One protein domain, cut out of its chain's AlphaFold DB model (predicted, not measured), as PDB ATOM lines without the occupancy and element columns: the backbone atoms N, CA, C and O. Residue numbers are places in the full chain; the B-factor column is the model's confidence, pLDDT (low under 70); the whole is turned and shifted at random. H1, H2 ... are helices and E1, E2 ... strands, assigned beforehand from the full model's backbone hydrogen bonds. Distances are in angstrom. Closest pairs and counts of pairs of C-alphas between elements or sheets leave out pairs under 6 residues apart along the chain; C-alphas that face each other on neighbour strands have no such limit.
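Overview. This is residues 21 to 204 of the 254 residues of an uncharacterized protein of Halobacteriovoraceae bacterium (UniProt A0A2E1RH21). Two twisted sheets lie face to face as a sandwich, the strands of E6, E7, E8, E11, E10 and E9 crossing those of E1, E2, E5, E4 and E3 at 62 degrees. The sheets' edges come close at two places, E1 by E9 and E3 by E6, while the long stretch of residues 97 to 123 passes over the face of the six-stranded sheet turned away from the other sheet. The printed part has 184 residues, with named elements in the order E1, E2, E3, E4, E5, H1, E6, E7, E8, H2, E9, E10, E11; both sheets are antiparallel, and the class is mostly strand. The whole is compact, with a radius of gyration of the C-alphas of 15.6 A and spans of 46 by 36 by 32 A.

Along the chain. Begin with the six-stranded sheet at C-alpha 124, (178.142, 139.444, 76.097), where E6, residues 124 to 128, starts. Its neighbour in the sheet is E7, residues 133 to 139, and the neighbour of E7 after that is E8, residues 144 to 151, 23.9 A long. Next across the sheet come E11, residues 190 to 198, 25.9 A, then E10, residues 176 to 185, 28.5 A, and E9, residues 167 to 173. E11 ends at C-alpha 198, (172.846, 139.487, 89.710). In the other sheet, find C-alpha 25 at (182.634, 140.392, 99.568); from there E1, residues 25 to 35, runs 28.6 A. E2, residues 38 to 47, is 28.9 A long, E5, residues 84 to 92, 26.3 A, and E4, residues 70 to 79, 26.5 A; E3 is residues 57 to 62. The helices have four residues each: H1, residues 93 to 96, and H2, residues 159 to 162.

Arrangement. The sheet E6, E7, E8, E11, E10, E9 is twisted, with edge strands E6 and E9. Look for N 126 and O 135 between E6 and E7, 2.9 A, and N 136 and O 147 between E7 and E8, 2.8 A. N 148 and O 195 join E8 and E11 within hydrogen-bond range at 2.8 A, N 194 and O 181 do so for E11 and E10 at 2.8 A, and N 171 and O 178 for E9 and E10 at 2.9 A. E6, E7, E8 form a meander, each strand the antiparallel neighbour of the one before, and so do E9, E10, E11 and E3, E4, E5. The sheet E1, E2, E5, E4, E3 is twisted too; pairs within hydrogen-bond range are N 31 and O 42, 2.9 A, for E1 and E2, N 43 and O 89, 2.8 A, for E2 and E5, N 75 and O 88, 2.8 A, for E5 and E4, and N 59 and O 74, 2.8 A, for E3 and E4. E2, E3, E4, E5 are a Greek key, a meander with E2 the antiparallel neighbour of E5. Across the sandwich the facing parts are 10.7 A centre to centre; E5 and E8 are near each other. At the edges the closest C-alphas are those of Ile 28 and Lys 173 in E1 and E9, 6.7 A, and of Ile 61 and Phe 126 in E3 and E6, 6.9 A. H1 is on the five-stranded sheet at a height over the sheet of 5.7 A, and only grazes the other. H2 only grazes the six-stranded sheet. Both helices are too short for an O i to N i+4 pair; each has its one O i to N i+3 pair within range.

Size, cuts and confidence. The C-alphas farthest apart are those of Glu 37 and Pro 160, 48.3 A. The printed part has no cut. The link from H1 to E6, 27 residues, is long, and along it the chain changes sheets. Mean pLDDT of the printed part is 90.2; look for values under 70 at residues 21 to 22 and 163.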
ATOM      1  N   GLN A  21     182.076 131.481 104.294       55.50
ATOM      2  CA  GLN A  21     181.893 131.596 102.846       55.50
ATOM      3  C   GLN A  21     181.362 132.971 102.396       55.50
ATOM      4  O   GLN A  21     181.566 133.347 101.250       55.50
ATOM      5  N   ASN A  22     180.747 133.764 103.284       62.38
ATOM      6  CA  ASN A  22     180.159 135.068 102.937       62.38
ATOM      7  C   ASN A  22     181.055 136.269 103.319       62.38
ATOM      8  O   ASN A  22     180.548 137.366 103.566       62.38
ATOM      9  N   ARG A  23     182.373 136.052 103.473       81.38
ATOM     10  CA  ARG A  23     183.327 137.084 103.930       81.38
ATOM     11  C   ARG A  23     184.258 137.628 102.851       81.38
ATOM     12  O   ARG A  23     184.985 138.558 103.158       81.38
ATOM     13  N   ILE A  24     184.258 137.077 101.635       91.38
ATOM     14  CA  ILE A  24     185.115 137.604 100.559       91.38
ATOM     15  C   ILE A  24     184.587 138.963 100.083       91.38
ATOM     16  O   ILE A  24     185.371 139.890  99.934       91.38
ATOM     17  N   VAL A  25     183.272 139.106  99.893       94.69
ATOM     18  CA  VAL A  25     182.634 140.392  99.568       94.69
ATOM     19  C   VAL A  25     182.165 141.050 100.862       94.69
ATOM     20  O   VAL A  25     181.198 140.606 101.493       94.69
ATOM     21  N   ASP A  26     182.847 142.122 101.256       93.31
ATOM     22  CA  ASP A  26     182.467 142.912 102.425       93.31
ATOM     23  C   ASP A  26     181.285 143.821 102.086       93.31
ATOM     24  O   ASP A  26     180.236 143.748 102.741       93.31
ATOM     25  N   HIS A  27     181.448 144.613 101.024       94.75
ATOM     26  CA  HIS A  27     180.442 145.528 100.503       94.75
ATOM     27  C   HIS A  27     180.347 145.425  98.986       94.75
ATOM     28  O   HIS A  27     181.339 145.188  98.300       94.75
ATOM     29  N   ILE A  28     179.139 145.639  98.478       96.06
ATOM     30  CA  ILE A  28     178.869 145.793  97.055       96.06
ATOM     31  C   ILE A  28     177.800 146.869  96.886       96.06
ATOM     32  O   ILE A  28     176.783 146.874  97.595       96.06
ATOM     33  N   TYR A  29     178.067 147.796  95.976       95.69
ATOM     34  CA  TYR A  29     177.229 148.943  95.675       95.69
ATOM     35  C   TYR A  29     176.976 148.985  94.180       95.69
ATOM     36  O   TYR A  29     177.881 148.733  93.386       95.69
ATOM     37  N   VAL A  30     175.740 149.303  93.815       96.56
ATOM     38  CA  VAL A  30     175.348 149.472  92.422       96.56
ATOM     39  C   VAL A  30     174.625 150.794  92.290       96.56
ATOM     40  O   VAL A  30     173.640 151.041  92.986       96.56
ATOM     41  N   THR A  31     175.112 151.619  91.376       95.38
ATOM     42  CA  THR A  31     174.487 152.882  90.999       95.38
ATOM     43  C   THR A  31     174.133 152.820  89.524       95.38
ATOM     44  O   THR A  31     174.891 152.304  88.703       95.38
ATOM     45  N   THR A  32     172.962 153.339  89.178       94.12
ATOM     46  CA  THR A  32     172.536 153.513  87.789       94.12
ATOM     47  C   THR A  32     172.343 154.995  87.522       94.12
ATOM     48  O   THR A  32     171.667 155.678  88.289       94.12
ATOM     49  N   GLU A  33     172.911 155.490  86.431       94.31
ATOM     50  CA  GLU A  33     172.797 156.889  86.019       94.31
ATOM     51  C   GLU A  33     172.393 156.982  84.549       94.31
ATOM     52  O   GLU A  33     172.697 156.096  83.750       94.31
ATOM     53  N   ARG A  34     171.724 158.077  84.178       93.56
ATOM     54  CA  ARG A  34     171.499 158.433  82.773       93.56
ATOM     55  C   ARG A  34     172.420 159.586  82.396       93.56
ATOM     56  O   ARG A  34     172.316 160.665  82.974       93.56
ATOM     57  N   ILE A  35     173.291 159.365  81.416       93.69
ATOM     58  CA  ILE A  35     174.246 160.360  80.916       93.69
ATOM     59  C   ILE A  35     174.076 160.443  79.405       93.69
ATOM     60  O   ILE A  35     174.355 159.472  78.711       93.69
ATOM     61  N   ASN A  36     173.646 161.599  78.890       93.00
ATOM     62  CA  ASN A  36     173.373 161.797  77.458       93.00
ATOM     63  C   ASN A  36     172.427 160.723  76.885       93.00
ATOM     64  O   ASN A  36     172.728 160.130  75.857       93.00
ATOM     65  N   GLU A  37     171.326 160.440  77.591       90.00
ATOM     66  CA  GLU A  37     170.330 159.399  77.254       90.00
ATOM     67  C   GLU A  37     170.824 157.945  77.368       90.00
ATOM     68  O   GLU A  37     170.009 157.021  77.383       90.00
ATOM     69  N   ASP A  38     172.124 157.724  77.557       93.19
ATOM     70  CA  ASP A  38     172.673 156.401  77.821       93.19
ATOM     71  C   ASP A  38     172.505 156.010  79.291       93.19
ATOM     72  O   ASP A  38     172.727 156.812  80.201       93.19
ATOM     73  N   VAL A  39     172.167 154.744  79.527       93.12
ATOM     74  CA  VAL A  39     172.132 154.136  80.854       93.12
ATOM     75  C   VAL A  39     173.524 153.622  81.193       93.12
ATOM     76  O   VAL A  39     174.071 152.760  80.501       93.12
ATOM     77  N   TRP A  40     174.072 154.123  82.291       95.19
ATOM     78  CA  TRP A  40     175.337 153.693  82.865       95.19
ATOM     79  C   TRP A  40     175.093 152.941  84.163       95.19
ATOM     80  O   TRP A  40     174.299 153.374  84.998       95.19
ATOM     81  N   ILE A  41     175.799 151.828  84.334       95.44
ATOM     82  CA  ILE A  41     175.826 151.060  85.574       95.44
ATOM     83  C   ILE A  41     177.236 151.118  86.142       95.44
ATOM     84  O   ILE A  41     178.219 150.902  85.431       95.44
ATOM     85  N   TYR A  42     177.300 151.410  87.433       96.81
ATOM     86  CA  TYR A  42     178.507 151.439  88.238       96.81
ATOM     87  C   TYR A  42     178.356 150.376  89.313       96.81
ATOM     88  O   TYR A  42     177.414 150.439  90.101       96.81
ATOM     89  N   LEU A  43     179.254 149.402  89.332       97.31
ATOM     90  CA  LEU A  43     179.341 148.373  90.354       97.31
ATOM     91  C   LEU A  43     180.669 148.541  91.075       97.31
ATOM     92  O   LEU A  43     181.719 148.389  90.461       97.31
ATOM     93  N   THR A  44     180.612 148.800  92.374       97.31
ATOM     94  CA  THR A  44     181.785 148.872  93.247       97.31
ATOM     95  C   THR A  44     181.716 147.734  94.248       97.31
ATOM     96  O   THR A  44     180.706 147.573  94.936       97.31
ATOM     97  N   SER A  45     182.781 146.948  94.350       96.88
ATOM     98  CA  SER A  45     182.902 145.852  95.306       96.88
ATOM     99  C   SER A  45     184.148 146.019  96.166       96.88
ATOM    100  O   SER A  45     185.260 146.114  95.654       96.88
ATOM    101  N   GLU A  46     183.968 145.957  97.482       95.75
ATOM    102  CA  GLU A  46     185.054 145.840  98.452       95.75
ATOM    103  C   GLU A  46     185.267 144.370  98.806       95.75
ATOM    104  O   GLU A  46     184.360 143.686  99.296       95.75
ATOM    105  N   LEU A  47     186.484 143.895  98.582       94.50
ATOM    106  CA  LEU A  47     186.881 142.513  98.764       94.50
ATOM    107  C   LEU A  47     187.868 142.369  99.920       94.50
ATOM    108  O   LEU A  47     188.895 143.052  99.997       94.50
ATOM    109  N   ASN A  48     187.574 141.415 100.796       91.88
ATOM    110  CA  ASN A  48     188.462 140.976 101.853       91.88
ATOM    111  C   ASN A  48     189.226 139.733 101.395       91.88
ATOM    112  O   ASN A  48     188.752 138.601 101.495       91.88
ATOM    113  N   LEU A  49     190.435 139.966 100.895       88.44
ATOM    114  CA  LEU A  49     191.320 138.930 100.373       88.44
ATOM    115  C   LEU A  49     192.363 138.480 101.411       88.44
ATOM    116  O   LEU A  49     193.471 138.089 101.057       88.44
ATOM    117  N   GLY A  50     192.042 138.571 102.706       84.50
ATOM    118  CA  GLY A  50     192.906 138.048 103.770       84.50
ATOM    119  C   GLY A  50     194.268 138.742 103.877       84.50
ATOM    120  O   GLY A  50     195.254 138.098 104.219       84.50
ATOM    121  N   GLY A  51     194.330 140.041 103.571       80.75
ATOM    122  CA  GLY A  51     195.566 140.833 103.579       80.75
ATOM    123  C   GLY A  51     196.303 140.881 102.239       80.75
ATOM    124  O   GLY A  51     197.283 141.615 102.123       80.75
ATOM    125  N   MET A  52     195.828 140.160 101.217       80.94
ATOM    126  CA  MET A  52     196.303 140.352  99.847       80.94
ATOM    127  C   MET A  52     195.795 141.694  99.303       80.94
ATOM    128  O   MET A  52     194.610 142.012  99.427       80.94
ATOM    129  N   GLN A  53     196.697 142.468  98.702       82.06
ATOM    130  CA  GLN A  53     196.378 143.728  98.032       82.06
ATOM    131  C   GLN A  53     196.420 143.535  96.522       82.06
ATOM    132  O   GLN A  53     197.319 142.878  95.999       82.06
ATOM    133  N   MET A  54     195.453 144.126  95.826       84.88
ATOM    134  CA  MET A  54     195.453 144.164  94.370       84.88
ATOM    135  C   MET A  54     196.265 145.355  93.870       84.88
ATOM    136  O   MET A  54     196.128 146.475  94.372       84.88
ATOM    137  N   THR A  55     197.082 145.115  92.845       84.62
ATOM    138  CA  THR A  55     197.763 146.179  92.107       84.62
ATOM    139  C   THR A  55     196.726 147.109  91.484       84.62
ATOM    140  O   THR A  55     195.787 146.648  90.832       84.62
ATOM    141  N   SER A  56     196.895 148.420  91.683       91.75
ATOM    142  CA  SER A  56     195.982 149.394  91.094       91.75
ATOM    143  C   SER A  56     196.129 149.417  89.577       91.75
ATOM    144  O   SER A  56     197.231 149.590  89.053       91.75
ATOM    145  N   LEU A  57     195.019 149.227  88.876       91.75
ATOM    146  CA  LEU A  57     194.991 149.145  87.425       91.75
ATOM    147  C   LEU A  57     193.608 149.541  86.916       91.75
ATOM    148  O   LEU A  57     192.619 149.003  87.394       91.75
ATOM    149  N   THR A  58     193.545 150.410  85.910       94.50
ATOM    150  CA  THR A  58     192.304 150.763  85.208       94.50
ATOM    151  C   THR A  58     192.403 150.326  83.758       94.50
ATOM    152  O   THR A  58     193.379 150.630  83.069       94.50
ATOM    153  N   LEU A  59     191.394 149.593  83.297       92.44
ATOM    154  CA  LEU A  59     191.353 148.976  81.982       92.44
ATOM    155  C   LEU A  59     190.103 149.426  81.245       92.44
ATOM    156  O   LEU A  59     188.996 149.207  81.743       92.44
ATOM    157  N   PRO A  60     190.244 150.013  80.052       93.25
ATOM    158  CA  PRO A  60     189.088 150.372  79.263       93.25
ATOM    159  C   PRO A  60     188.459 149.120  78.638       93.25
ATOM    160  O   PRO A  60     189.144 148.201  78.185       93.25
ATOM    161  N   ILE A  61     187.135 149.117  78.580       92.19
ATOM    162  CA  ILE A  61     186.314 148.116  77.909       92.19
ATOM    163  C   ILE A  61     185.947 148.701  76.545       92.19
ATOM    164  O   ILE A  61     185.171 149.658  76.450       92.19
ATOM    165  N   HIS A  62     186.534 148.143  75.491       90.88
ATOM    166  CA  HIS A  62     186.316 148.559  74.107       90.88
ATOM    167  C   HIS A  62     185.559 147.496  73.315       90.88
ATOM    168  O   HIS A  62     185.569 146.320  73.673       90.88
ATOM    169  N   ASP A  63     184.944 147.903  72.204       87.31
ATOM    170  CA  ASP A  63     184.428 146.948  71.224       87.31
ATOM    171  C   ASP A  63     185.596 146.207  70.547       87.31
ATOM    172  O   ASP A  63     186.423 146.852  69.892       87.31
ATOM    173  N   PRO A  64     185.671 144.865  70.645       78.38
ATOM    174  CA  PRO A  64     186.723 144.095  69.987       78.38
ATOM    175  C   PRO A  64     186.665 144.209  68.456       78.38
ATOM    176  O   PRO A  64     187.696 144.102  67.790       78.38
ATOM    177  N   LYS A  65     185.479 144.449  67.879       85.62
ATOM    178  CA  LYS A  65     185.288 144.651  66.436       85.62
ATOM    179  C   LYS A  65     185.577 146.098  66.020       85.62
ATOM    180  O   LYS A  65     185.907 146.335  64.858       85.62
ATOM    181  N   ASN A  66     185.465 147.061  66.939       87.69
ATOM    182  CA  ASN A  66     185.691 148.481  66.676       87.69
ATOM    183  C   ASN A  66     186.357 149.200  67.871       87.69
ATOM    184  O   ASN A  66     185.666 149.870  68.643       87.69
ATOM    185  N   PRO A  67     187.698 149.166  67.988       83.69
ATOM    186  CA  PRO A  67     188.422 149.694  69.151       83.69
ATOM    187  C   PRO A  67     188.175 151.178  69.475       83.69
ATOM    188  O   PRO A  67     188.411 151.609  70.599       83.69
ATOM    189  N   GLY A  68     187.682 151.972  68.515       88.88
ATOM    190  CA  GLY A  68     187.287 153.366  68.754       88.88
ATOM    191  C   GLY A  68     186.012 153.517  69.594       88.88
ATOM    192  O   GLY A  68     185.710 154.614  70.062       88.88
ATOM    193  N   THR A  69     185.261 152.435  69.801       91.50
ATOM    194  CA  THR A  69     184.036 152.428  70.605       91.50
ATOM    195  C   THR A  69     184.367 152.061  72.045       91.50
ATOM    196  O   THR A  69     184.900 150.989  72.322       91.50
ATOM    197  N   PHE A  70     184.048 152.968  72.966       93.00
ATOM    198  CA  PHE A  70     184.229 152.795  74.406       93.00
ATOM    199  C   PHE A  70     182.911 152.394  75.071       93.00
ATOM    200  O   PHE A  70     181.894 153.081  74.905       93.00
ATOM    201  N   PHE A  71     182.948 151.309  75.842       94.31
ATOM    202  CA  PHE A  71     181.808 150.791  76.592       94.31
ATOM    203  C   PHE A  71     181.920 151.011  78.092       94.31
ATOM    204  O   PHE A  71     180.898 150.964  78.769       94.31
ATOM    205  N   GLY A  72     183.111 151.267  78.623       95.38
ATOM    206  CA  GLY A  72     183.280 151.368  80.061       95.38
ATOM    207  C   GLY A  72     184.703 151.121  80.520       95.38
ATOM    208  O   GLY A  72     185.634 151.124  79.725       95.38
ATOM    209  N   GLU A  73     184.863 150.879  81.808       95.75
ATOM    210  CA  GLU A  73     186.147 150.601  82.435       95.75
ATOM    211  C   GLU A  73     185.991 149.605  83.585       95.75
ATOM    212  O   GLU A  73     184.967 149.561  84.270       95.75
ATOM    213  N   LEU A  74     187.033 148.804  83.777       95.12
ATOM    214  CA  LEU A  74     187.240 147.929  84.920       95.12
ATOM    215  C   LEU A  74     188.461 148.452  85.673       95.12
ATOM    216  O   LEU A  74     189.547 148.531  85.099       95.12
ATOM    217  N   SER A  75     188.291 148.793  86.941       95.25
ATOM    218  CA  SER A  75     189.373 149.251  87.800       95.25
ATOM    219  C   SER A  75     189.564 148.324  88.987       95.25
ATOM    220  O   SER A  75     188.613 147.856  89.604       95.25
ATOM    221  N   PHE A  76     190.825 148.098  89.312       93.75
ATOM    222  CA  PHE A  76     191.290 147.431  90.510       93.75
ATOM    223  C   PHE A  76     192.065 148.437  91.346       93.75
ATOM    224  O   PHE A  76     192.791 149.287  90.819       93.75
ATOM    225  N   GLY A  77     191.945 148.328  92.657       93.00
ATOM    226  CA  GLY A  77     192.674 149.173  93.578       93.00
ATOM    227  C   GLY A  77     192.653 148.622  94.986       93.00
ATOM    228  O   GLY A  77     192.176 147.518  95.251       93.00
ATOM    229  N   SER A  78     193.184 149.422  95.897       91.94
ATOM    230  CA  SER A  78     193.080 149.179  97.326       91.94
ATOM    231  C   SER A  78     192.627 150.464  98.004       91.94
ATOM    232  O   SER A  78     193.127 151.544  97.689       91.94
ATOM    233  N   ASP A  79     191.695 150.353  98.941       88.88
ATOM    234  CA  ASP A  79     191.389 151.448  99.852       88.88
ATOM    235  C   ASP A  79     192.446 151.456 100.960       88.88
ATOM    236  O   ASP A  79     192.496 150.555 101.796       88.88
ATOM    237  N   PHE A  80     193.300 152.479 100.975       83.81
ATOM    238  CA  PHE A  80     194.369 152.619 101.968       83.81
ATOM    239  C   PHE A  80     193.862 152.852 103.399       83.81
ATOM    240  O   PHE A  80     194.611 152.638 104.350       83.81
ATOM    241  N   THR A  81     192.605 153.267 103.572       86.50
ATOM    242  CA  THR A  81     191.997 153.462 104.895       86.50
ATOM    243  C   THR A  81     191.568 152.130 105.495       86.50
ATOM    244  O   THR A  81     191.809 151.864 106.671       86.50
ATOM    245  N   THR A  82     190.926 151.283 104.689       87.25
ATOM    246  CA  THR A  82     190.368 150.001 105.145       87.25
ATOM    247  C   THR A  82     191.265 148.802 104.833       87.25
ATOM    248  O   THR A  82     191.009 147.708 105.333       87.25
ATOM    249  N   MET A  83     192.329 149.004 104.047       86.38
ATOM    250  CA  MET A  83     193.245 147.980 103.524       86.38
ATOM    251  C   MET A  83     192.538 146.882 102.716       86.38
ATOM    252  O   MET A  83     193.039 145.762 102.602       86.38
ATOM    253  N   LYS A  84     191.363 147.192 102.160       91.00
ATOM    254  CA  LYS A  84     190.575 146.268 101.340       91.00
ATOM    255  C   LYS A  84     190.901 146.435  99.870       91.00
ATOM    256  O   LYS A  84     191.212 147.535  99.419       91.00
ATOM    257  N   SER A  85     190.761 145.347  99.119       93.50
ATOM    258  CA  SER A  85     190.820 145.412  97.661       93.50
ATOM    259  C   SER A  85     189.500 145.967  97.132       93.50
ATOM    260  O   SER A  85     188.436 145.563  97.593       93.50
ATOM    261  N   VAL A  86     189.559 146.894  96.185       95.56
ATOM    262  CA  VAL A  86     188.381 147.518  95.572       95.56
ATOM    263  C   VAL A  86     188.357 147.158  94.097       95.56
ATOM    264  O   VAL A  86     189.387 147.225  93.422       95.56
ATOM    265  N   VAL A  87     187.183 146.763  93.613       95.75
ATOM    266  CA  VAL A  87     186.929 146.547  92.191       95.75
ATOM    267  C   VAL A  87     185.768 147.417  91.753       95.75
ATOM    268  O   VAL A  87     184.672 147.293  92.298       95.75
ATOM    269  N   ASP A  88     186.006 148.240  90.739       96.94
ATOM    270  CA  ASP A  88     185.003 149.098  90.127       96.94
ATOM    271  C   ASP A  88     184.763 148.669  88.683       96.94
ATOM    272  O   ASP A  88     185.694 148.565  87.887       96.94
ATOM    273  N   ILE A  89     183.503 148.449  88.326       96.62
ATOM    274  CA  ILE A  89     183.069 148.244  86.948       96.62
ATOM    275  C   ILE A  89     182.113 149.367  86.596       96.62
ATOM    276  O   ILE A  89     181.047 149.501  87.194       96.62
ATOM    277  N   LYS A  90     182.464 150.136  85.575       96.75
ATOM    278  CA  LYS A  90     181.603 151.159  84.995       96.75
ATOM    279  C   LYS A  90     181.314 150.788  83.559       96.75
ATOM    280  O   LYS A  90     182.239 150.611  82.777       96.75
ATOM    281  N   VAL A  91     180.044 150.714  83.188       96.06
ATOM    282  CA  VAL A  91     179.630 150.194  81.882       96.06
ATOM    283  C   VAL A  91     178.408 150.931  81.340       96.06
ATOM    284  O   VAL A  91     177.439 151.179  82.054       96.06
ATOM    285  N   ASN A  92     178.451 151.268  80.054       95.25
ATOM    286  CA  ASN A  92     177.358 151.872  79.300       95.25
ATOM    287  C   ASN A  92     176.440 150.771  78.761       95.25
ATOM    288  O   ASN A  92     176.658 150.221  77.679       95.25
ATOM    289  N   PHE A  93     175.411 150.448  79.534       92.25
ATOM    290  CA  PHE A  93     174.461 149.390  79.213       92.25
ATOM    291  C   PHE A  93     173.690 149.660  77.915       92.25
ATOM    292  O   PHE A  93     173.429 148.716  77.170       92.25
ATOM    293  N   SER A  94     173.388 150.924  77.590       91.62
ATOM    294  CA  SER A  94     172.712 151.278  76.330       91.62
ATOM    295  C   SER A  94     173.503 150.815  75.109       91.62
ATOM    296  O   SER A  94     172.953 150.155  74.226       91.62
ATOM    297  N   LYS A  95     174.807 151.101  75.073       91.88
ATOM    298  CA  LYS A  95     175.684 150.686  73.972       91.88
ATOM    299  C   LYS A  95     175.928 149.185  73.970       91.88
ATOM    300  O   LYS A  95     175.856 148.552  72.920       91.88
ATOM    301  N   LEU A  96     176.171 148.620  75.147       90.00
ATOM    302  CA  LEU A  96     176.434 147.195  75.321       90.00
ATOM    303  C   LEU A  96     175.267 146.325  74.875       90.00
ATOM    304  O   LEU A  96     175.484 145.277  74.282       90.00
ATOM    305  N   SER A  97     174.035 146.792  75.068       87.31
ATOM    306  CA  SER A  97     172.838 146.076  74.629       87.31
ATOM    307  C   SER A  97     172.838 145.766  73.119       87.31
ATOM    308  O   SER A  97     172.178 144.829  72.679       87.31
ATOM    309  N   GLN A  98     173.596 146.516  72.318       87.38
ATOM    310  CA  GLN A  98     173.670 146.358  70.864       87.38
ATOM    311  C   GLN A  98     174.754 145.367  70.418       87.38
ATOM    312  O   GLN A  98     174.853 145.068  69.227       87.38
ATOM    313  N   VAL A  99     175.574 144.880  71.349       89.31
ATOM    314  CA  VAL A  99     176.667 143.948  71.080       89.31
ATOM    315  C   VAL A  99     176.124 142.519  71.077       89.31
ATOM    316  O   VAL A  99     175.326 142.142  71.929       89.31
ATOM    317  N   GLU A 100     176.546 141.730  70.088       89.31
ATOM    318  CA  GLU A 100     176.260 140.293  70.028       89.31
ATOM    319  C   GLU A 100     177.105 139.556  71.073       89.31
ATOM    320  O   GLU A 100     178.308 139.809  71.186       89.31
ATOM    321  N   GLY A 101     176.478 138.650  71.816       90.38
ATOM    322  CA  GLY A 101     177.141 137.804  72.800       90.38
ATOM    323  C   GLY A 101     177.520 136.423  72.263       90.38
ATOM    324  O   GLY A 101     177.408 136.123  71.073       90.38
ATOM    325  N   SER A 102     177.973 135.576  73.180       90.88
ATOM    326  CA  SER A 102     178.241 134.153  72.989       90.88
ATOM    327  C   SER A 102     177.222 133.321  73.772       90.88
ATOM    328  O   SER A 102     176.736 133.748  74.817       90.88
ATOM    329  N   PHE A 103     176.903 132.127  73.271       91.56
ATOM    330  CA  PHE A 103     176.007 131.168  73.937       91.56
ATOM    331  C   PHE A 103     176.749 130.173  74.840       91.56
ATOM    332  O   PHE A 103     176.111 129.373  75.520       91.56
ATOM    333  N   ASP A 104     178.083 130.199  74.822       92.06
ATOM    334  CA  ASP A 104     178.938 129.327  75.634       92.06
ATOM    335  C   ASP A 104     180.098 130.141  76.233       92.06
ATOM    336  O   ASP A 104     181.260 129.982  75.842       92.06
ATOM    337  N   PRO A 105     179.795 131.128  77.097       94.06
ATOM    338  CA  PRO A 105     180.827 131.946  77.710       94.06
ATOM    339  C   PRO A 105     181.638 131.122  78.711       94.06
ATOM    340  O   PRO A 105     181.111 130.320  79.484       94.06
ATOM    341  N   THR A 106     182.937 131.387  78.743       95.25
ATOM    342  CA  THR A 106     183.891 130.682  79.604       95.25
ATOM    343  C   THR A 106     184.748 131.665  80.377       95.25
ATOM    344  O   THR A 106     185.031 132.770  79.898       95.25
ATOM    345  N   LEU A 107     185.208 131.234  81.552       95.50
ATOM    346  CA  LEU A 107     186.281 131.879  82.299       95.50
ATOM    347  C   LEU A 107     187.530 132.049  81.415       95.50
ATOM    348  O   LEU A 107     187.693 131.335  80.425       95.50
ATOM    349  N   PRO A 108     188.475 132.939  81.771       94.56
ATOM    350  CA  PRO A 108     189.719 133.094  81.012       94.56
ATOM    351  C   PRO A 108     190.533 131.795  80.868       94.56
ATOM    352  O   PRO A 108     191.321 131.663  79.938       94.56
ATOM    353  N   THR A 109     190.330 130.829  81.767       92.25
ATOM    354  CA  THR A 109     190.927 129.484  81.730       92.25
ATOM    355  C   THR A 109     190.262 128.532  80.729       92.25
ATOM    356  O   THR A 109     190.810 127.460  80.451       92.25
ATOM    357  N   GLY A 110     189.108 128.910  80.174       92.50
ATOM    358  CA  GLY A 110     188.256 128.079  79.324       92.50
ATOM    359  C   GLY A 110     187.229 127.240  80.091       92.50
ATOM    360  O   GLY A 110     186.452 126.537  79.457       92.50
ATOM    361  N   GLU A 111     187.211 127.311  81.424       92.56
ATOM    362  CA  GLU A 111     186.219 126.609  82.245       92.56
ATOM    363  C   GLU A 111     184.842 127.302  82.186       92.56
ATOM    364  O   GLU A 111     184.779 128.520  81.973       92.56
ATOM    365  N   PRO A 112     183.726 126.575  82.380       92.75
ATOM    366  CA  PRO A 112     182.389 127.165  82.409       92.75
ATOM    367  C   PRO A 112     182.225 128.230  83.502       92.75
ATOM    368  O   PRO A 112     182.844 128.166  84.566       92.75
ATOM    369  N   LEU A 113     181.337 129.201  83.277       93.25
ATOM    370  CA  LEU A 113     181.027 130.206  84.295       93.25
ATOM    371  C   LEU A 113     180.382 129.577  85.548       93.25
ATOM    372  O   LEU A 113     179.545 128.681  85.437       93.25
ATOM    373  N   PRO A 114     180.670 130.096  86.756       88.69
ATOM    374  CA  PRO A 114     180.160 129.561  88.020       88.69
ATOM    375  C   PRO A 114     178.720 130.020  88.327       88.69
ATOM    376  O   PRO A 114     178.355 130.209  89.492       88.69
ATOM    377  N   PHE A 115     177.902 130.243  87.296       82.56
ATOM    378  CA  PHE A 115     176.516 130.688  87.407       82.56
ATOM    379  C   PHE A 115     175.590 129.644  86.787       82.56
ATOM    380  O   PHE A 115     175.801 129.203  85.663       82.56
ATOM    381  N   ARG A 116     174.561 129.247  87.536       81.19
ATOM    382  CA  ARG A 116     173.508 128.339  87.058       81.19
ATOM    383  C   ARG A 116     172.316 129.146  86.559       81.19
ATOM    384  O   ARG A 116     172.067 130.232  87.084       81.19
ATOM    385  N   GLY A 117     171.543 128.588  85.635       82.31
ATOM    386  CA  GLY A 117     170.309 129.205  85.133       82.31
ATOM    387  C   GLY A 117     170.513 130.180  83.972       82.31
ATOM    388  O   GLY A 117     169.591 130.925  83.658       82.31
ATOM    389  N   LEU A 118     171.703 130.192  83.368       85.00
ATOM    390  CA  LEU A 118     172.014 130.939  82.142       85.00
ATOM    391  C   LEU A 118     172.382 129.993  80.987       85.00
ATOM    392  O   LEU A 118     172.977 130.405  79.994       85.00
ATOM    393  N   GLU A 119     172.070 128.703  81.122       86.81
ATOM    394  CA  GLU A 119     172.372 127.704  80.107       86.81
ATOM    395  C   GLU A 119     171.590 128.002  78.816       86.81
ATOM    396  O   GLU A 119     170.360 127.977  78.799       86.81
ATOM    397  N   GLY A 120     172.311 128.260  77.720       86.00
ATOM    398  CA  GLY A 120     171.719 128.588  76.418       86.00
ATOM    399  C   GLY A 120     171.319 130.057  76.239       86.00
ATOM    400  O   GLY A 120     170.753 130.403  75.202       86.00
ATOM    401  N   GLU A 121     171.628 130.917  77.208       91.88
ATOM    402  CA  GLU A 121     171.409 132.358  77.117       91.88
ATOM    403  C   GLU A 121     172.581 133.065  76.409       91.88
ATOM    404  O   GLU A 121     173.736 132.652  76.510       91.88
ATOM    405  N   GLU A 122     172.291 134.152  75.686       93.75
ATOM    406  CA  GLU A 122     173.313 134.982  75.031       93.75
ATOM    407  C   GLU A 122     173.986 135.893  76.075       93.75
ATOM    408  O   GLU A 122     173.347 136.784  76.640       93.75
ATOM    409  N   ILE A 123     175.280 135.687  76.327       94.75
ATOM    410  CA  ILE A 123     176.081 136.470  77.276       94.75
ATOM    411  C   ILE A 123     177.135 137.253  76.505       94.75
ATOM    412  O   ILE A 123     177.928 136.701  75.744       94.75
ATOM    413  N   ILE A 124     177.165 138.562  76.718       94.31
ATOM    414  CA  ILE A 124     178.142 139.444  76.097       94.31
ATOM    415  C   ILE A 124     179.447 139.340  76.888       94.31
ATOM    416  O   ILE A 124     179.468 139.616  78.089       94.31
ATOM    417  N   GLU A 125     180.532 138.955  76.215       93.44
ATOM    418  CA  GLU A 125     181.871 138.865  76.800       93.44
ATOM    419  C   GLU A 125     182.828 139.881  76.162       93.44
ATOM    420  O   GLU A 125     182.922 139.998  74.941       93.44
ATOM    421  N   PHE A 126     183.559 140.616  77.002       92.00
ATOM    422  CA  PHE A 126     184.630 141.514  76.568       92.00
ATOM    423  C   PHE A 126     185.953 141.022  77.100       92.00
ATOM    424  O   PHE A 126     186.204 141.083  78.304       92.00
ATOM    425  N   GLU A 127     186.809 140.572  76.194       91.38
ATOM    426  CA  GLU A 127     188.177 140.228  76.537       91.38
ATOM    427  C   GLU A 127     189.013 141.495  76.732       91.38
ATOM    428  O   GLU A 127     188.953 142.438  75.944       91.38
ATOM    429  N   ILE A 128     189.835 141.483  77.776       88.62
ATOM    430  CA  ILE A 128     190.872 142.474  78.052       88.62
ATOM    431  C   ILE A 128     192.213 141.729  77.967       88.62
ATOM    432  O   ILE A 128     192.694 141.185  78.973       88.62
ATOM    433  N   PRO A 129     192.810 141.629  76.761       85.81
ATOM    434  CA  PRO A 129     193.919 140.714  76.500       85.81
ATOM    435  C   PRO A 129     195.162 140.996  77.344       85.81
ATOM    436  O   PRO A 129     195.896 140.071  77.691       85.81
ATOM    437  N   GLN A 130     195.386 142.262  77.709       84.56
ATOM    438  CA  GLN A 130     196.577 142.722  78.428       84.56
ATOM    439  C   GLN A 130     196.772 141.993  79.761       84.56
ATOM    440  O   GLN A 130     197.910 141.785  80.182       84.56
ATOM    441  N   ILE A 131     195.675 141.587  80.406       87.06
ATOM    442  CA  ILE A 131     195.695 140.886  81.694       87.06
ATOM    443  C   ILE A 131     194.843 139.611  81.692       87.06
ATOM    444  O   ILE A 131     194.374 139.183  82.747       87.06
ATOM    445  N   LYS A 132     194.602 139.027  80.505       91.25
ATOM    446  CA  LYS A 132     193.746 137.839  80.306       91.25
ATOM    447  C   LYS A 132     192.483 137.898  81.168       91.25
ATOM    448  O   LYS A 132     192.220 137.027  81.993       91.25
ATOM    449  N   SER A 133     191.751 138.996  81.038       92.06
ATOM    450  CA  SER A 133     190.519 139.214  81.790       92.06
ATOM    451  C   SER A 133     189.324 139.227  80.869       92.06
ATOM    452  O   SER A 133     189.456 139.491  79.676       92.06
ATOM    453  N   LYS A 134     188.156 138.961  81.439       95.12
ATOM    454  CA  LYS A 134     186.879 139.037  80.751       95.12
ATOM    455  C   LYS A 134     185.868 139.774  81.617       95.12
ATOM    456  O   LYS A 134     185.823 139.558  82.828       95.12
ATOM    457  N   VAL A 135     185.065 140.624  80.993       95.12
ATOM    458  CA  VAL A 135     183.852 141.205  81.584       95.12
ATOM    459  C   VAL A 135     182.652 140.526  80.940       95.12
ATOM    460  O   VAL A 135     182.628 140.362  79.724       95.12
ATOM    461  N   TYR A 136     181.674 140.138  81.753       96.00
ATOM    462  CA  TYR A 136     180.490 139.395  81.332       96.00
ATOM    463  C   TYR A 136     179.245 140.196  81.639       96.00
ATOM    464  O   TYR A 136     179.087 140.716  82.748       96.00
ATOM    465  N   ILE A 137     178.358 140.270  80.657       95.19
ATOM    466  CA  ILE A 137     177.120 141.021  80.763       95.19
ATOM    467  C   ILE A 137     176.002 140.174  80.180       95.19
ATOM    468  O   ILE A 137     176.046 139.768  79.021       95.19
ATOM    469  N   TYR A 138     174.987 139.934  80.992       94.69
ATOM    470  CA  TYR A 138     173.738 139.328  80.564       94.69
ATOM    471  C   TYR A 138     172.613 140.329  80.787       94.69
ATOM    472  O   TYR A 138     172.540 140.957  81.847       94.69
ATOM    473  N   ILE A 139     171.752 140.485  79.784       92.25
ATOM    474  CA  ILE A 139     170.612 141.400  79.823       92.25
ATOM    475  C   ILE A 139     169.403 140.678  79.242       92.25
ATOM    476  O   ILE A 139     169.402 140.286  78.076       92.25
ATOM    477  N   SER A 140     168.350 140.564  80.041       90.31
ATOM    478  CA  SER A 140     167.030 140.122  79.612       90.31
ATOM    479  C   SER A 140     165.954 141.077  80.133       90.31
ATOM    480  O   SER A 140     166.238 142.112  80.735       90.31
ATOM    481  N   LYS A 141     164.681 140.759  79.870       87.81
ATOM    482  CA  LYS A 141     163.547 141.577  80.343       87.81
ATOM    483  C   LYS A 141     163.394 141.561  81.861       87.81
ATOM    484  O   LYS A 141     162.762 142.458  82.411       87.81
ATOM    485  N   GLU A 142     163.905 140.516  82.498       89.62
ATOM    486  CA  GLU A 142     163.690 140.231  83.916       89.62
ATOM    487  C   GLU A 142     164.998 140.207  84.693       89.62
ATOM    488  O   GLU A 142     164.979 140.430  85.901       89.62
ATOM    489  N   SER A 143     166.116 139.979  83.999       91.19
ATOM    490  CA  SER A 143     167.385 139.700  84.643       91.19
ATOM    491  C   SER A 143     168.532 140.512  84.065       91.19
ATOM    492  O   SER A 143     168.647 140.678  82.851       91.19
ATOM    493  N   VAL A 144     169.425 140.967  84.941       94.00
ATOM    494  CA  VAL A 144     170.731 141.516  84.574       94.00
ATOM    495  C   VAL A 144     171.806 140.876  85.422       94.00
ATOM    496  O   VAL A 144     171.716 140.876  86.647       94.00
ATOM    497  N   LEU A 145     172.860 140.403  84.766       95.62
ATOM    498  CA  LEU A 145     174.089 139.990  85.426       95.62
ATOM    499  C   LEU A 145     175.251 140.823  84.899       95.62
ATOM    500  O   LEU A 145     175.393 141.022  83.692       95.62
ATOM    501  N   LEU A 146     176.089 141.281  85.824       96.31
ATOM    502  CA  LEU A 146     177.370 141.907  85.538       96.31
ATOM    503  C   LEU A 146     178.452 141.152  86.300       96.31
ATOM    504  O   LEU A 146     178.340 140.932  87.506       96.31
ATOM    505  N   GLY A 147     179.512 140.763  85.610       95.62
ATOM    506  CA  GLY A 147     180.636 140.105  86.249       95.62
ATOM    507  C   GLY A 147     181.956 140.388  85.567       95.62
ATOM    508  O   GLY A 147     182.011 140.883  84.444       95.62
ATOM    509  N   PHE A 148     183.030 140.036  86.252       96.31
ATOM    510  CA  PHE A 148     184.367 140.008  85.692       96.31
ATOM    511  C   PHE A 148     185.100 138.755  86.167       96.31
ATOM    512  O   PHE A 148     184.815 138.209  87.233       96.31
ATOM    513  N   ALA A 149     186.081 138.330  85.384       96.50
ATOM    514  CA  ALA A 149     187.074 137.345  85.778       96.50
ATOM    515  C   ALA A 149     188.440 137.824  85.297       96.50
ATOM    516  O   ALA A 149     188.602 138.135  84.117       96.50
ATOM    517  N   SER A 150     189.408 137.902  86.204       94.31
ATOM    518  CA  SER A 150     190.735 138.442  85.923       94.31
ATOM    519  C   SER A 150     191.827 137.517  86.416       94.31
ATOM    520  O   SER A 150     191.790 137.072  87.564       94.31
ATOM    521  N   THR A 151     192.801 137.224  85.549       92.12
ATOM    522  CA  THR A 151     194.016 136.524  85.976       92.12
ATOM    523  C   THR A 151     194.908 137.470  86.771       92.12
ATOM    524  O   THR A 151     195.188 138.591  86.347       92.12
ATOM    525  N   ILE A 152     195.369 137.007  87.928       87.44
ATOM    526  CA  ILE A 152     196.184 137.788  88.858       87.44
ATOM    527  C   ILE A 152     197.467 136.998  89.073       87.44
ATOM    528  O   ILE A 152     197.451 135.885  89.601       87.44
ATOM    529  N   LYS A 153     198.593 137.556  88.619       83.50
ATOM    530  CA  LYS A 153     199.884 136.852  88.631       83.50
ATOM    531  C   LYS A 153     200.320 136.515  90.051       83.50
ATOM    532  O   LYS A 153     200.865 135.443  90.280       83.50
ATOM    533  N   GLU A 154     200.018 137.389  90.995       80.81
ATOM    534  CA  GLU A 154     200.294 137.245  92.418       80.81
ATOM    535  C   GLU A 154     199.594 136.011  93.014       80.81
ATOM    536  O   GLU A 154     200.087 135.427  93.974       80.81
ATOM    537  N   PHE A 155     198.490 135.545  92.414       82.25
ATOM    538  CA  PHE A 155     197.793 134.332  92.854       82.25
ATOM    539  C   PHE A 155     198.334 133.051  92.216       82.25
ATOM    540  O   PHE A 155     197.986 131.960  92.663       82.25
ATOM    541  N   SER A 156     199.219 133.141  91.219       77.88
ATOM    542  CA  SER A 156     199.820 131.947  90.603       77.88
ATOM    543  C   SER A 156     200.669 131.137  91.594       77.88
ATOM    544  O   SER A 156     200.731 129.913  91.493       77.88
ATOM    545  N   GLU A 157     201.246 131.787  92.610       77.69
ATOM    546  CA  GLU A 157     201.949 131.111  93.709       77.69
ATOM    547  C   GLU A 157     200.987 130.400  94.674       77.69
ATOM    548  O   GLU A 157     201.363 129.423  95.323       77.69
ATOM    549  N   ALA A 158     199.730 130.852  94.738       71.19
ATOM    550  CA  ALA A 158     198.679 130.222  95.529       71.19
ATOM    551  C   ALA A 158     198.046 129.008  94.818       71.19
ATOM    552  O   ALA A 158     197.456 128.154  95.481       71.19
ATOM    553  N   ALA A 159     198.203 128.889  93.493       71.69
ATOM    554  CA  ALA A 159     197.591 127.840  92.670       71.69
ATOM    555  C   ALA A 159     197.802 126.401  93.197       71.69
ATOM    556  O   ALA A 159     196.827 125.646  93.249       71.69
ATOM    557  N   PRO A 160     199.011 125.995  93.655       73.56
ATOM    558  CA  PRO A 160     199.225 124.649  94.194       73.56
ATOM    559  C   PRO A 160     198.422 124.369  95.471       73.56
ATOM    560  O   PRO A 160     198.064 123.224  95.729       73.56
ATOM    561  N   TYR A 161     198.116 125.405  96.259       74.81
ATOM    562  CA  TYR A 161     197.340 125.287  97.497       74.81
ATOM    563  C   TYR A 161     195.829 125.259  97.244       74.81
ATOM    564  O   TYR A 161     195.087 124.715  98.059       74.81
ATOM    565  N   LEU A 162     195.376 125.810  96.112       70.94
ATOM    566  CA  LEU A 162     193.979 125.757  95.664       70.94
ATOM    567  C   LEU A 162     193.635 124.440  94.945       70.94
ATOM    568  O   LEU A 162     192.469 124.173  94.668       70.94
ATOM    569  N   GLY A 163     194.638 123.602  94.657       68.75
ATOM    570  CA  GLY A 163     194.442 122.265  94.092       68.75
ATOM    571  C   GLY A 163     193.929 122.250  92.651       68.75
ATOM    572  O   GLY A 163     193.422 121.221  92.216       68.75
ATOM    573  N   GLY A 164     194.039 123.362  91.918       72.56
ATOM    574  CA  GLY A 164     193.555 123.443  90.538       72.56
ATOM    575  C   GLY A 164     192.034 123.507  90.397       72.56
ATOM    576  O   GLY A 164     191.528 123.254  89.312       72.56
ATOM    577  N   ALA A 165     191.305 123.773  91.483       78.00
ATOM    578  CA  ALA A 165     189.850 123.832  91.467       78.00
ATOM    579  C   ALA A 165     189.344 125.272  91.330       78.00
ATOM    580  O   ALA A 165     189.914 126.205  91.903       78.00
ATOM    581  N   ASP A 166     188.218 125.423  90.639       89.81
ATOM    582  CA  ASP A 166     187.438 126.653  90.650       89.81
ATOM    583  C   ASP A 166     186.589 126.695  91.925       89.81
ATOM    584  O   ASP A 166     185.689 125.879  92.145       89.81
ATOM    585  N   LEU A 167     186.905 127.643  92.804       90.75
ATOM    586  CA  LEU A 167     186.300 127.795  94.121       90.75
ATOM    587  C   LEU A 167     185.506 129.090  94.172       90.75
ATOM    588  O   LEU A 167     186.042 130.162  94.459       90.75
ATOM    589  N   PHE A 168     184.208 128.958  93.925       93.12
ATOM    590  CA  PHE A 168     183.254 130.055  93.920       93.12
ATOM    591  C   PHE A 168     182.258 129.940  95.070       93.12
ATOM    592  O   PHE A 168     181.665 128.887  95.312       93.12
ATOM    593  N   PHE A 169     182.066 131.052  95.773       91.31
ATOM    594  CA  PHE A 169     181.187 131.158  96.924       91.31
ATOM    595  C   PHE A 169     180.064 132.141  96.630       91.31
ATOM    596  O   PHE A 169     180.297 133.284  96.231       91.31
ATOM    597  N   GLY A 170     178.833 131.691  96.865       92.75
ATOM    598  CA  GLY A 170     177.665 132.549  96.756       92.75
ATOM    599  C   GLY A 170     177.669 133.639  97.828       92.75
ATOM    600  O   GLY A 170     177.965 133.372  98.994       92.75
ATOM    601  N   PHE A 171     177.273 134.850  97.450       93.75
ATOM    602  CA  PHE A 171     177.033 135.956  98.371       93.75
ATOM    603  C   PHE A 171     175.643 136.561  98.154       93.75
ATOM    604  O   PHE A 171     175.027 136.436  97.094       93.75
ATOM    605  N   ASN A 172     175.143 137.228  99.192       94.00
ATOM    606  CA  ASN A 172     173.939 138.049  99.121       94.00
ATOM    607  C   ASN A 172     174.119 139.265 100.036       94.00
ATOM    608  O   ASN A 172     174.258 139.111 101.256       94.00
ATOM    609  N   LYS A 173     174.172 140.457  99.439       93.88
ATOM    610  CA  LYS A 173     174.460 141.733 100.104       93.88
ATOM    611  C   LYS A 173     173.653 142.834  99.430       93.88
ATOM    612  O   LYS A 173     173.701 142.954  98.216       93.88
ATOM    613  N   ASN A 174     172.928 143.647 100.199       91.81
ATOM    614  CA  ASN A 174     172.158 144.783  99.668       91.81
ATOM    615  C   ASN A 174     171.198 144.404  98.516       91.81
ATOM    616  O   ASN A 174     171.071 145.144  97.549       91.81
ATOM    617  N   ASN A 175     170.548 143.235  98.611       93.38
ATOM    618  CA  ASN A 175     169.704 142.636  97.561       93.38
ATOM    619  C   ASN A 175     170.434 142.279  96.254       93.38
ATOM    620  O   ASN A 175     169.799 141.866  95.291       93.38
ATOM    621  N   ILE A 176     171.761 142.361  96.233       95.00
ATOM    622  CA  ILE A 176     172.597 141.876  95.142       95.00
ATOM    623  C   ILE A 176     173.039 140.465  95.508       95.00
ATOM    624  O   ILE A 176     173.685 140.233  96.538       95.00
ATOM    625  N   ARG A 177     172.651 139.509  94.669       94.69
ATOM    626  CA  ARG A 177     173.070 138.110  94.784       94.69
ATOM    627  C   ARG A 177     174.201 137.871  93.811       94.69
ATOM    628  O   ARG A 177     174.267 138.510  92.772       94.69
ATOM    629  N   GLY A 178     175.086 136.947  94.122       94.75
ATOM    630  CA  GLY A 178     176.187 136.693  93.218       94.75
ATOM    631  C   GLY A 178     177.094 135.585  93.677       94.75
ATOM    632  O   GLY A 178     176.794 134.863  94.627       94.75
ATOM    633  N   SER A 179     178.212 135.475  92.981       95.44
ATOM    634  CA  SER A 179     179.271 134.530  93.266       95.44
ATOM    635  C   SER A 179     180.617 135.229  93.157       95.44
ATOM    636  O   SER A 179     180.842 136.017  92.240       95.44
ATOM    637  N   VAL A 180     181.507 134.960  94.103       95.31
ATOM    638  CA  VAL A 180     182.879 135.467  94.112       95.31
ATOM    639  C   VAL A 180     183.815 134.312  94.413       95.31
ATOM    640  O   VAL A 180     183.491 133.436  95.219       95.31
ATOM    641  N   GLY A 181     184.967 134.275  93.767       92.56
ATOM    642  CA  GLY A 181     185.826 133.119  93.910       92.56
ATOM    643  C   GLY A 181     187.124 133.199  93.154       92.56
ATOM    644  O   GLY A 181     187.383 134.147  92.414       92.56
ATOM    645  N   PHE A 182     187.919 132.160  93.352       92.06
ATOM    646  CA  PHE A 182     189.165 131.957  92.642       92.06
ATOM    647  C   PHE A 182     188.957 130.896  91.576       92.06
ATOM    648  O   PHE A 182     188.265 129.906  91.809       92.06
ATOM    649  N   PHE A 183     189.583 131.094  90.428       93.31
ATOM    650  CA  PHE A 183     189.663 130.082  89.387       93.31
ATOM    651  C   PHE A 183     191.125 129.767  89.116       93.31
ATOM    652  O   PHE A 183     191.983 130.649  89.253       93.31
ATOM    653  N   SER A 184     191.428 128.523  88.765       91.94
ATOM    654  CA  SER A 184     192.808 128.124  88.494       91.94
ATOM    655  C   SER A 184     192.904 127.012  87.463       91.94
ATOM    656  O   SER A 184     192.039 126.152  87.373       91.94
ATOM    657  N   LYS A 185     193.990 127.025  86.690       89.00
ATOM    658  CA  LYS A 185     194.303 125.993  85.704       89.00
ATOM    659  C   LYS A 185     195.736 125.531  85.888       89.00
ATOM    660  O   LYS A 185     196.680 126.304  85.702       89.00
ATOM    661  N   VAL A 186     195.900 124.274  86.288       83.75
ATOM    662  CA  VAL A 186     197.200 123.712  86.692       83.75
ATOM    663  C   VAL A 186     198.166 123.664  85.512       83.75
ATOM    664  O   VAL A 186     199.338 124.008  85.662       83.75
ATOM    665  N   GLU A 187     197.676 123.297  84.328       85.56
ATOM    666  CA  GLU A 187     198.483 123.115  83.121       85.56
ATOM    667  C   GLU A 187     199.123 124.427  82.663       85.56
ATOM    668  O   GLU A 187     200.279 124.443  82.240       85.56
ATOM    669  N   THR A 188     198.384 125.535  82.765       85.06
ATOM    670  CA  THR A 188     198.842 126.866  82.343       85.06
ATOM    671  C   THR A 188     199.385 127.709  83.496       85.06
ATOM    672  O   THR A 188     199.945 128.778  83.248       85.06
ATOM    673  N   LYS A 189     199.273 127.223  84.744       84.44
ATOM    674  CA  LYS A 189     199.587 127.955  85.987       84.44
ATOM    675  C   LYS A 189     198.856 129.294  86.087       84.44
ATOM    676  O   LYS A 189     199.359 130.256  86.668       84.44
ATOM    677  N   GLU A 190     197.677 129.368  85.488       87.69
ATOM    678  CA  GLU A 190     196.843 130.557  85.535       87.69
ATOM    679  C   GLU A 190     195.979 130.495  86.784       87.69
ATOM    680  O   GLU A 190     195.402 129.463  87.116       87.69
ATOM    681  N   THR A 191     195.915 131.598  87.515       91.81
ATOM    682  CA  THR A 191     195.008 131.757  88.649       91.81
ATOM    683  C   THR A 191     194.443 133.157  88.607       91.81
ATOM    684  O   THR A 191     195.096 134.098  88.144       91.81
ATOM    685  N   GLY A 192     193.204 133.291  89.042       92.81
ATOM    686  CA  GLY A 192     192.513 134.556  88.999       92.81
ATOM    687  C   GLY A 192     191.389 134.647  90.000       92.81
ATOM    688  O   GLY A 192     191.145 133.737  90.791       92.81
ATOM    689  N   LEU A 193     190.723 135.788  89.945       93.88
ATOM    690  CA  LEU A 193     189.571 136.126  90.756       93.88
ATOM    691  C   LEU A 193     188.398 136.422  89.827       93.88
ATOM    692  O   LEU A 193     188.550 137.153  88.847       93.88
ATOM    693  N   GLY A 194     187.235 135.874  90.153       95.69
ATOM    694  CA  GLY A 194     185.977 136.216  89.509       95.69
ATOM    695  C   GLY A 194     184.976 136.783  90.505       95.69
ATOM    696  O   GLY A 194     184.913 136.339  91.652       95.69
ATOM    697  N   LEU A 195     184.171 137.734  90.046       96.50
ATOM    698  CA  LEU A 195     182.989 138.230  90.741       96.50
ATOM    699  C   LEU A 195     181.863 138.371  89.729       96.50
ATOM    700  O   LEU A 195     182.025 139.008  88.693       96.50
ATOM    701  N   PHE A 196     180.713 137.803  90.055       96.62
ATOM    702  CA  PHE A 196     179.520 137.800  89.225       96.62
ATOM    703  C   PHE A 196     178.346 138.232  90.088       96.62
ATOM    704  O   PHE A 196     178.093 137.617  91.124       96.62
ATOM    705  N   ALA A 197     177.643 139.282  89.683       96.69
ATOM    706  CA  ALA A 197     176.562 139.884  90.442       96.69
ATOM    707  C   ALA A 197     175.280 139.926  89.606       96.69
ATOM    708  O   ALA A 197     175.244 140.491  88.515       96.69
ATOM    709  N   ASP A 198     174.223 139.340  90.154       95.62
ATOM    710  CA  ASP A 198     172.846 139.487  89.710       95.62
ATOM    711  C   ASP A 198     172.304 140.824  90.231       95.62
ATOM    712  O   ASP A 198     172.135 141.036  91.438       95.62
ATOM    713  N   LEU A 199     172.064 141.738  89.293       95.69
ATOM    714  CA  LEU A 199     171.628 143.106  89.540       95.69
ATOM    715  C   LEU A 199     170.118 143.285  89.356       95.69
ATOM    716  O   LEU A 199     169.608 144.399  89.474       95.69
ATOM    717  N   SER A 200     169.387 142.204  89.093       94.00
ATOM    718  CA  SER A 200     167.970 142.238  88.709       94.00
ATOM    719  C   SER A 200     167.063 142.826  89.791       94.00
ATOM    720  O   SER A 200     165.985 143.327  89.495       94.00
ATOM    721  N   GLN A 201     167.494 142.784  91.058       94.12
ATOM    722  CA  GLN A 201     166.744 143.367  92.179       94.12
ATOM    723  C   GLN A 201     167.069 144.840  92.449       94.12
ATOM    724  O   GLN A 201     166.340 145.486  93.201       94.12
ATOM    725  N   VAL A 202     168.160 145.365  91.886       93.62
ATOM    726  CA  VAL A 202     168.624 146.741  92.135       93.62
ATOM    727  C   VAL A 202     168.500 147.641  90.907       93.62
ATOM    728  O   VAL A 202     168.320 148.847  91.057       93.62
ATOM    729  N   VAL A 203     168.530 147.074  89.700       91.62
ATOM    730  CA  VAL A 203     168.223 147.791  88.459       91.62
ATOM    731  C   VAL A 203     166.713 147.770  88.244       91.62
ATOM    732  O   VAL A 203     166.084 146.715  88.286       91.62
ATOM    733  N   SER A 204     166.104 148.937  88.027       89.75
ATOM    734  CA  SER A 204     164.649 149.023  87.890       89.75
ATOM    735  C   SER A 204     164.151 148.316  86.626       89.75
ATOM    736  O   SER A 204     164.767 148.388  85.562       89.75
TER     737      SER A 204